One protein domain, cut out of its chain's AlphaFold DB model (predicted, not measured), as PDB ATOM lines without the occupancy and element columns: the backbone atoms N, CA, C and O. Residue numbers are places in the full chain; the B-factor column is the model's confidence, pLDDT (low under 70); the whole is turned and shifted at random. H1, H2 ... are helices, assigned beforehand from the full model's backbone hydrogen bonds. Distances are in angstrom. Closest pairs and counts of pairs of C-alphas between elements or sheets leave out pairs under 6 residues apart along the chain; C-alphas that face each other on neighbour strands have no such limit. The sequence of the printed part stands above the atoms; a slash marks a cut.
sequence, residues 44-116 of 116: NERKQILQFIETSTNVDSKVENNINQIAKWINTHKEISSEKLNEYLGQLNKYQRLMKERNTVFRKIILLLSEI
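Overview. This is residues 44 to 116 of the 116 residues of the protein "Plasmid mobilization relaxosome protein MobC" of Myroides sp. NP-2 (UniProt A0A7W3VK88). Two long helices make a narrow rod: H1 runs its length, the chain turns through a tight link, and H2 comes back beside it, the two crossing as a slender X. They are only loosely paired, with a gap between them and few close approaches. The printed part has 73 residues with two named helices, H1 then H2, and no named strand; the class is all helix. The whole is only just extended, close to loose, with a radius of gyration of the C-alphas of 17.0 A, and it spans 54 by 18 by 13 A.

Along the chain. H1, the longest helix, holds residues 44 to 77 and measures 50.2 A from C-alpha 44 at (172.147, 120.405, 187.188) to C-alpha 77 at (200.531, 158.076, 169.921). H2 holds residues 82 to 114 and measures 46.8 A, ending with C-alpha 114 at (178.715, 126.286, 200.860).

Arrangement. H1 and H2 are near each other, with 16 pairs of C-alphas within 10 A and no pair within 8 A; the closest are 8.1 A apart. The link from H1 to H2 has 4 residues and is tight. Residues 54 to 59 of H1 and residues 100 to 105 of H2 stand free. In H2 every O i to N i+4 pair is within hydrogen-bond range; in H1 it is 29 of 30.

Size, cuts and confidence. The C-alphas farthest apart are those of His 77 and Ile 116, at 54.3 A, while those of the first and last printed residues, Asn 44 and Ile 116, are 15.9 A apart. The printed part has no cut and ends at residue 116, the chain's last residue. The mean pLDDT of the printed part is 78.4, and residues 112 to 116 are under 70.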
ATOM      1  N   ASN A  44     172.443 119.633 188.391       71.69
ATOM      2  CA  ASN A  44     172.147 120.405 187.188       71.69
ATOM      3  C   ASN A  44     172.186 121.920 187.460       71.69
ATOM      4  O   ASN A  44     172.820 122.658 186.712       71.69
ATOM      5  N   GLU A  45     171.617 122.373 188.579       72.38
ATOM      6  CA  GLU A  45     171.676 123.779 189.011       72.38
ATOM      7  C   GLU A  45     173.127 124.224 189.248       72.38
ATOM      8  O   GLU A  45     173.554 125.256 188.733       72.38
ATOM      9  N   ARG A  46     173.935 123.401 189.935       75.50
ATOM     10  CA  ARG A  46     175.378 123.646 190.108       75.50
ATOM     11  C   ARG A  46     176.091 123.776 188.764       75.50
ATOM     12  O   ARG A  46     176.898 124.684 188.585       75.50
ATOM     13  N   LYS A  47     175.785 122.895 187.806       79.94
ATOM     14  CA  LYS A  47     176.367 122.937 186.457       79.94
ATOM     15  C   LYS A  47     175.999 124.226 185.720       79.94
ATOM     16  O   LYS A  47     176.882 124.843 185.135       79.94
ATOM     17  N   GLN A  48     174.737 124.645 185.768       79.56
ATOM     18  CA  GLN A  48     174.280 125.891 185.144       79.56
ATOM     19  C   GLN A  48     174.960 127.117 185.765       79.56
ATOM     20  O   GLN A  48     175.424 127.997 185.041       79.56
ATOM     21  N   ILE A  49     175.093 127.145 187.095       79.25
ATOM     22  CA  ILE A  49     175.814 128.203 187.813       79.25
ATOM     23  C   ILE A  49     177.284 128.254 187.373       79.25
ATOM     24  O   ILE A  49     177.797 129.330 187.071       79.25
ATOM     25  N   LEU A  50     177.961 127.106 187.293       79.44
ATOM     26  CA  LEU A  50     179.356 127.036 186.850       79.44
ATOM     27  C   LEU A  50     179.526 127.484 185.392       79.44
ATOM     28  O   LEU A  50     180.430 128.262 185.102       79.44
ATOM     29  N   GLN A  51     178.631 127.073 184.491       81.94
ATOM     30  CA  GLN A  51     178.637 127.525 183.092       81.94
ATOM     31  C   GLN A  51     178.420 129.037 182.970       81.94
ATOM     32  O   GLN A  51     179.047 129.700 182.140       81.94
ATOM     33  N   PHE A  52     177.549 129.604 183.807       80.12
ATOM     34  CA  PHE A  52     177.337 131.045 183.867       80.12
ATOM     35  C   PHE A  52     178.595 131.792 184.340       80.12
ATOM     36  O   PHE A  52     178.958 132.820 183.758       80.12
ATOM     37  N   ILE A  53     179.297 131.259 185.349       76.06
ATOM     38  CA  ILE A  53     180.592 131.788 185.812       76.06
ATOM     39  C   ILE A  53     181.623 131.738 184.676       76.06
ATOM     40  O   ILE A  53     182.244 132.753 184.374       76.06
ATOM     41  N   GLU A  54     181.762 130.597 184.002       76.94
ATOM     42  CA  GLU A  54     182.731 130.400 182.916       76.94
ATOM     43  C   GLU A  54     182.475 131.334 181.722       76.94
ATOM     44  O   GLU A  54     183.391 131.985 181.216       76.94
ATOM     45  N   THR A  55     181.211 131.483 181.319       79.06
ATOM     46  CA  THR A  55     180.816 132.419 180.253       79.06
ATOM     47  C   THR A  55     181.131 133.865 180.634       79.06
ATOM     48  O   THR A  55     181.554 134.651 179.784       79.06
ATOM     49  N   SER A  56     180.973 134.221 181.912       70.56
ATOM     50  CA  SER A  56     181.297 135.562 182.411       70.56
ATOM     51  C   SER A  56     182.800 135.855 182.326       70.56
ATOM     52  O   SER A  56     183.179 136.944 181.899       70.56
ATOM     53  N   THR A  57     183.662 134.877 182.618       71.25
ATOM     54  CA  THR A  57     185.125 135.009 182.483       71.25
ATOM     55  C   THR A  57     185.549 135.332 181.044       71.25
ATOM     56  O   THR A  57     186.447 136.145 180.818       71.25
ATOM     57  N   ASN A  58     184.857 134.764 180.050       75.06
ATOM     58  CA  ASN A  58     185.110 135.052 178.633       75.06
ATOM     59  C   ASN A  58     184.731 136.484 178.221       75.06
ATOM     60  O   ASN A  58     185.259 137.007 177.240       75.06
ATOM     61  N   VAL A  59     183.800 137.123 178.930       77.00
ATOM     62  CA  VAL A  59     183.446 138.531 178.703       77.00
ATOM     63  C   VAL A  59     184.470 139.447 179.373       77.00
ATOM     64  O   VAL A  59     184.903 140.421 178.757       77.00
ATOM     65  N   ASP A  60     184.912 139.101 180.582       75.44
ATOM     66  CA  ASP A  60     185.896 139.881 181.339       75.44
ATOM     67  C   ASP A  60     187.234 139.994 180.579       75.44
ATOM     68  O   ASP A  60     187.804 141.084 180.490       75.44
ATOM     69  N   SER A  61     187.683 138.918 179.920       77.88
ATOM     70  CA  SER A  61     188.910 138.928 179.104       77.88
ATOM     71  C   SER A  61     188.831 139.863 177.888       77.88
ATOM     72  O   SER A  61     189.830 140.460 177.481       77.88
ATOM     73  N   LYS A  62     187.638 140.063 177.310       80.44
ATOM     74  CA  LYS A  62     187.430 141.044 176.228       80.44
ATOM     75  C   LYS A  62     187.543 142.476 176.742       80.44
ATOM     76  O   LYS A  62     188.105 143.324 176.051       80.44
ATOM     77  N   VAL A  63     187.034 142.745 177.944       78.00
ATOM     78  CA  VAL A  63     187.151 144.066 178.577       78.00
ATOM     79  C   VAL A  63     188.610 144.375 178.899       78.00
ATOM     80  O   VAL A  63     189.088 145.457 178.565       78.00
ATOM     81  N   GLU A  64     189.338 143.410 179.459       78.62
ATOM     82  CA  GLU A  64     190.775 143.532 179.717       78.62
ATOM     83  C   GLU A  64     191.565 143.809 178.430       78.62
ATOM     84  O   GLU A  64     192.377 144.734 178.375       78.62
ATOM     85  N   ASN A  65     191.266 143.079 177.351       84.12
ATOM     86  CA  ASN A  65     191.880 143.315 176.047       84.12
ATOM     87  C   ASN A  65     191.614 144.725 175.512       84.12
ATOM     88  O   ASN A  65     192.530 145.352 174.979       84.12
ATOM     89  N   ASN A  66     190.398 145.248 175.670       81.75
ATOM     90  CA  ASN A  66     190.072 146.611 175.249       81.75
ATOM     91  C   ASN A  66     190.844 147.656 176.068       81.75
ATOM     92  O   ASN A  66     191.380 148.602 175.492       81.75
ATOM     93  N   ILE A  67     190.973 147.464 177.386       80.75
ATOM     94  CA  ILE A  67     191.794 148.325 178.257       80.75
ATOM     95  C   ILE A  67     193.258 148.311 177.794       80.75
ATOM     96  O   ILE A  67     193.867 149.368 177.621       80.75
ATOM     97  N   ASN A  68     193.806 147.126 177.516       82.12
ATOM     98  CA  ASN A  68     195.176 146.970 177.025       82.12
ATOM     99  C   ASN A  68     195.394 147.634 175.657       82.12
ATOM    100  O   ASN A  68     196.458 148.205 175.412       82.12
ATOM    101  N   GLN A  69     194.403 147.592 174.764       83.19
ATOM    102  CA  GLN A  69     194.463 148.281 173.471       83.19
ATOM    103  C   GLN A  69     194.483 149.803 173.633       83.19
ATOM    104  O   GLN A  69     195.282 150.463 172.971       83.19
ATOM    105  N   ILE A  70     193.676 150.357 174.541       80.81
ATOM    106  CA  ILE A  70     193.684 151.796 174.846       80.81
ATOM    107  C   ILE A  70     195.044 152.206 175.413       80.81
ATOM    108  O   ILE A  70     195.640 153.169 174.936       80.81
ATOM    109  N   ALA A  71     195.579 151.445 176.372       80.19
ATOM    110  CA  ALA A  71     196.897 151.709 176.945       80.19
ATOM    111  C   ALA A  71     198.002 151.684 175.876       80.19
ATOM    112  O   ALA A  71     198.837 152.587 175.823       80.19
ATOM    113  N   LYS A  72     197.978 150.693 174.971       84.56
ATOM    114  CA  LYS A  72     198.889 150.643 173.817       84.56
ATOM    115  C   LYS A  72     198.722 151.858 172.909       84.56
ATOM    116  O   LYS A  72     199.722 152.437 172.503       84.56
ATOM    117  N   TRP A  73     197.491 152.256 172.601       81.94
ATOM    118  CA  TRP A  73     197.226 153.399 171.733       81.94
ATOM    119  C   TRP A  73     197.778 154.703 172.326       81.94
ATOM    120  O   TRP A  73     198.479 155.422 171.616       81.94
ATOM    121  N   ILE A  74     197.558 154.945 173.625       78.00
ATOM    122  CA  ILE A  74     198.102 156.101 174.360       78.00
ATOM    123  C   ILE A  74     199.636 156.070 174.362       78.00
ATOM    124  O   ILE A  74     200.271 157.077 174.064       78.00
ATOM    125  N   ASN A  75     200.245 154.917 174.651       76.00
ATOM    126  CA  ASN A  75     201.705 154.788 174.687       76.00
ATOM    127  C   ASN A  75     202.353 155.027 173.315       76.00
ATOM    128  O   ASN A  75     203.437 155.606 173.245       76.00
ATOM    129  N   THR A  76     201.699 154.596 172.233       84.50
ATOM    130  CA  THR A  76     202.199 154.753 170.860       84.50
ATOM    131  C   THR A  76     202.034 156.179 170.344       84.50
ATOM    132  O   THR A  76     202.972 156.733 169.779       84.50
ATOM    133  N   HIS A  77     200.857 156.779 170.526       80.38
ATOM    134  CA  HIS A  77     200.531 158.076 169.921       80.38
ATOM    135  C   HIS A  77     200.818 159.257 170.853       80.38
ATOM    136  O   HIS A  77     200.768 160.395 170.404       80.38
ATOM    137  N   LYS A  78     201.133 158.996 172.133       77.00
ATOM    138  CA  LYS A  78     201.433 159.975 173.197       77.00
ATOM    139  C   LYS A  78     200.376 161.061 173.421       77.00
ATOM    140  O   LYS A  78     200.587 161.955 174.234       77.00
ATOM    141  N   GLU A  79     199.228 160.953 172.768       75.94
ATOM    142  CA  GLU A  79     198.129 161.900 172.841       75.94
ATOM    143  C   GLU A  79     196.817 161.127 172.915       75.94
ATOM    144  O   GLU A  79     196.635 160.126 172.231       75.94
ATOM    145  N   ILE A  80     195.900 161.599 173.755       78.25
ATOM    146  CA  ILE A  80     194.497 161.194 173.775       78.25
ATOM    147  C   ILE A  80     193.663 162.456 173.919       78.25
ATOM    148  O   ILE A  80     193.994 163.320 174.732       78.25
ATOM    149  N   SER A  81     192.588 162.586 173.142       82.75
ATOM    150  CA  SER A  81     191.677 163.705 173.361       82.75
ATOM    151  C   SER A  81     190.994 163.542 174.720       82.75
ATOM    152  O   SER A  81     190.629 162.437 175.131       82.75
ATOM    153  N   SER A  82     190.808 164.655 175.423       81.00
ATOM    154  CA  SER A  82     190.105 164.683 176.708       81.00
ATOM    155  C   SER A  82     188.693 164.100 176.597       81.00
ATOM    156  O   SER A  82     188.250 163.384 177.490       81.00
ATOM    157  N   GLU A  83     188.016 164.335 175.474       83.44
ATOM    158  CA  GLU A  83     186.706 163.763 175.162       83.44
ATOM    159  C   GLU A  83     186.739 162.229 175.123       83.44
ATOM    160  O   GLU A  83     185.962 161.576 175.823       83.44
ATOM    161  N   LYS A  84     187.689 161.639 174.385       77.38
ATOM    162  CA  LYS A  84     187.804 160.181 174.262       77.38
ATOM    163  C   LYS A  84     188.234 159.535 175.576       77.38
ATOM    164  O   LYS A  84     187.713 158.485 175.948       77.38
ATOM    165  N   LEU A  85     189.143 160.179 176.310       81.81
ATOM    166  CA  LEU A  85     189.555 159.734 177.639       81.81
ATOM    167  C   LEU A  85     188.372 159.725 178.618       81.81
ATOM    168  O   LEU A  85     188.176 158.744 179.332       81.81
ATOM    169  N   ASN A  86     187.553 160.779 178.621       83.69
ATOM    170  CA  ASN A  86     186.372 160.868 179.479       83.69
ATOM    171  C   ASN A  86     185.306 159.828 179.114       83.69
ATOM    172  O   ASN A  86     184.715 159.226 180.012       83.69
ATOM    173  N   GLU A  87     185.095 159.561 177.822       82.31
ATOM    174  CA  GLU A  87     184.212 158.485 177.359       82.31
ATOM    175  C   GLU A  87     184.675 157.123 177.907       82.31
ATOM    176  O   GLU A  87     183.882 156.378 178.493       82.31
ATOM    177  N   TYR A  88     185.975 156.825 177.801       78.56
ATOM    178  CA  TYR A  88     186.552 155.583 178.317       78.56
ATOM    179  C   TYR A  88     186.456 155.469 179.837       78.56
ATOM    180  O   TYR A  88     186.031 154.430 180.343       78.56
ATOM    181  N   LEU A  89     186.803 156.526 180.572       82.56
ATOM    182  CA  LEU A  89     186.679 156.551 182.031       82.56
ATOM    183  C   LEU A  89     185.220 156.360 182.467       82.56
ATOM    184  O   LEU A  89     184.954 155.636 183.428       82.56
ATOM    185  N   GLY A  90     184.262 156.935 181.735       83.31
ATOM    186  CA  GLY A  90     182.833 156.729 181.964       83.31
ATOM    187  C   GLY A  90     182.412 155.266 181.807       83.31
ATOM    188  O   GLY A  90     181.750 154.707 182.689       83.31
ATOM    189  N   GLN A  91     182.833 154.613 180.721       81.31
ATOM    190  CA  GLN A  91     182.549 153.191 180.499       81.31
ATOM    191  C   GLN A  91     183.239 152.292 181.534       81.31
ATOM    192  O   GLN A  91     182.612 151.361 182.045       81.31
ATOM    193  N   LEU A  92     184.485 152.599 181.904       82.06
ATOM    194  CA  LEU A  92     185.242 151.854 182.910       82.06
ATOM    195  C   LEU A  92     184.587 151.950 184.293       82.06
ATOM    196  O   LEU A  92     184.415 150.934 184.964       82.06
ATOM    197  N   ASN A  93     184.147 153.145 184.694       83.00
ATOM    198  CA  ASN A  93     183.422 153.351 185.949       83.00
ATOM    199  C   ASN A  93     182.095 152.581 185.971       83.00
ATOM    200  O   ASN A  93     181.754 151.939 186.969       83.00
ATOM    201  N   LYS A  94     181.354 152.587 184.854       82.88
ATOM    202  CA  LYS A  94     180.125 151.792 184.714       82.88
ATOM    203  C   LYS A  94     180.415 150.295 184.847       82.88
ATOM    204  O   LYS A  94     179.700 149.607 185.576       82.88
ATOM    205  N   TYR A  95     181.468 149.804 184.195       82.00
ATOM    206  CA  TYR A  95     181.899 148.410 184.293       82.00
ATOM    207  C   TYR A  95     182.289 148.032 185.727       82.00
ATOM    208  O   TYR A  95     181.776 147.050 186.260       82.00
ATOM    209  N   GLN A  96     183.105 148.845 186.405       82.94
ATOM    210  CA  GLN A  96     183.492 148.611 187.802       82.94
ATOM    211  C   GLN A  96     182.284 148.519 188.744       82.94
ATOM    212  O   GLN A  96     182.267 147.674 189.643       82.94
ATOM    213  N   ARG A  97     181.260 149.358 188.542       85.56
ATOM    214  CA  ARG A  97     180.019 149.291 189.326       85.56
ATOM    215  C   ARG A  97     179.287 147.967 189.108       85.56
ATOM    216  O   ARG A  97     178.985 147.279 190.080       85.56
ATOM    217  N   LEU A  98     179.073 147.586 187.849       82.81
ATOM    218  CA  LEU A  98     178.408 146.326 187.495       82.81
ATOM    219  C   LEU A  98     179.172 145.108 188.037       82.81
ATOM    220  O   LEU A  98     178.562 144.164 188.533       82.81
ATOM    221  N   MET A  99     180.506 145.152 188.033       82.69
ATOM    222  CA  MET A  99     181.350 144.103 188.615       82.69
ATOM    223  C   MET A  99     181.152 143.961 190.127       82.69
ATOM    224  O   MET A  99     181.093 142.843 190.636       82.69
ATOM    225  N   LYS A 100     181.011 145.069 190.866       84.75
ATOM    226  CA  LYS A 100     180.727 145.025 192.312       84.75
ATOM    227  C   LYS A 100     179.357 144.417 192.612       84.75
ATOM    228  O   LYS A 100     179.242 143.580 193.512       84.75
ATOM    229  N   GLU A 101     178.336 144.807 191.854       84.75
ATOM    230  CA  GLU A 101     176.988 144.235 191.964       84.75
ATOM    231  C   GLU A 101     177.018 142.728 191.671       84.75
ATOM    232  O   GLU A 101     176.568 141.923 192.491       84.75
ATOM    233  N   ARG A 102     177.669 142.327 190.574       79.62
ATOM    234  CA  ARG A 102     177.856 140.921 190.190       79.62
ATOM    235  C   ARG A 102     178.589 140.116 191.264       79.62
ATOM    236  O   ARG A 102     178.136 139.036 191.629       79.62
ATOM    237  N   ASN A 103     179.681 140.637 191.821       82.25
ATOM    238  CA  ASN A 103     180.438 139.957 192.878       82.25
ATOM    239  C   ASN A 103     179.609 139.755 194.153       82.25
ATOM    240  O   ASN A 103     179.799 138.770 194.864       82.25
ATOM    241  N   THR A 104     178.668 140.655 194.434       85.00
ATOM    242  CA  THR A 104     177.725 140.492 195.548       85.00
ATOM    243  C   THR A 104     176.782 139.318 195.294       85.00
ATOM    244  O   THR A 104     176.553 138.509 196.192       85.00
ATOM    245  N   VAL A 105     176.282 139.181 194.064       81.38
ATOM    246  CA  VAL A 105     175.456 138.036 193.657       81.38
ATOM    247  C   VAL A 105     176.263 136.737 193.705       81.38
ATOM    248  O   VAL A 105     175.800 135.769 194.301       81.38
ATOM    249  N   PHE A 106     177.493 136.720 193.182       80.62
ATOM    250  CA  PHE A 106     178.342 135.528 193.244       80.62
ATOM    251  C   PHE A 106     178.658 135.095 194.671       80.62
ATOM    252  O   PHE A 106     178.594 133.907 194.958       80.62
ATOM    253  N   ARG A 107     178.925 136.028 195.591       80.31
ATOM    254  CA  ARG A 107     179.109 135.683 197.008       80.31
ATOM    255  C   ARG A 107     177.869 135.031 197.606       80.31
ATOM    256  O   ARG A 107     178.008 134.040 198.306       80.31
ATOM    257  N   LYS A 108     176.669 135.537 197.300       79.25
ATOM    258  CA  LYS A 108     175.412 134.906 197.741       79.25
ATOM    259  C   LYS A 108     175.259 133.497 197.169       79.25
ATOM    260  O   LYS A 108     174.900 132.590 197.903       79.25
ATOM    261  N   ILE A 109     175.578 133.306 195.889       74.75
ATOM    262  CA  ILE A 109     175.555 131.986 195.244       74.75
ATOM    263  C   ILE A 109     176.563 131.035 195.903       74.75
ATOM    264  O   ILE A 109     176.217 129.898 196.192       74.75
ATOM    265  N   ILE A 110     177.787 131.493 196.172       72.25
ATOM    266  CA  ILE A 110     178.816 130.694 196.851       72.25
ATOM    267  C   ILE A 110     178.357 130.316 198.259       72.25
ATOM    268  O   ILE A 110     178.512 129.160 198.627       72.25
ATOM    269  N   LEU A 111     177.749 131.241 199.012       72.69
ATOM    270  CA  LEU A 111     177.195 130.947 200.336       72.69
ATOM    271  C   LEU A 111     176.113 129.861 200.268       72.69
ATOM    272  O   LEU A 111     176.209 128.874 200.989       72.69
ATOM    273  N   LEU A 112     175.170 129.977 199.326       68.88
ATOM    274  CA  LEU A 112     174.142 128.957 199.076       68.88
ATOM    275  C   LEU A 112     174.724 127.602 198.638       68.88
ATOM    276  O   LEU A 112     174.120 126.561 198.870       68.88
ATOM    277  N   LEU A 113     175.883 127.605 197.978       67.00
ATOM    278  CA  LEU A 113     176.607 126.389 197.612       67.00
ATOM    279  C   LEU A 113     177.426 125.811 198.778       67.00
ATOM    280  O   LEU A 113     177.722 124.619 198.744       67.00
ATOM    281  N   SER A 114     177.826 126.644 199.746       65.00
ATOM    282  CA  SER A 114     178.715 126.286 200.860       65.00
ATOM    283  C   SER A 114     178.003 125.970 202.173       65.00
ATOM    284  O   SER A 114     178.622 125.371 203.042       65.00
ATOM    285  N   GLU A 115     176.734 126.356 202.343       53.06
ATOM    286  CA  GLU A 115     175.888 125.943 203.481       53.06
ATOM    287  C   GLU A 115     175.398 124.483 203.344       53.06
ATOM    288  O   GLU A 115     174.291 124.138 203.748       53.06
ATOM    289  N   ILE A 116     176.251 123.629 202.769       44.03
ATOM    290  CA  ILE A 116     176.038 122.213 202.456       44.03
ATOM    291  C   ILE A 116     177.165 121.388 203.071       44.03
ATOM    292  O   ILE A 116     178.337 121.680 202.734       44.03
TER     293      ILE A 116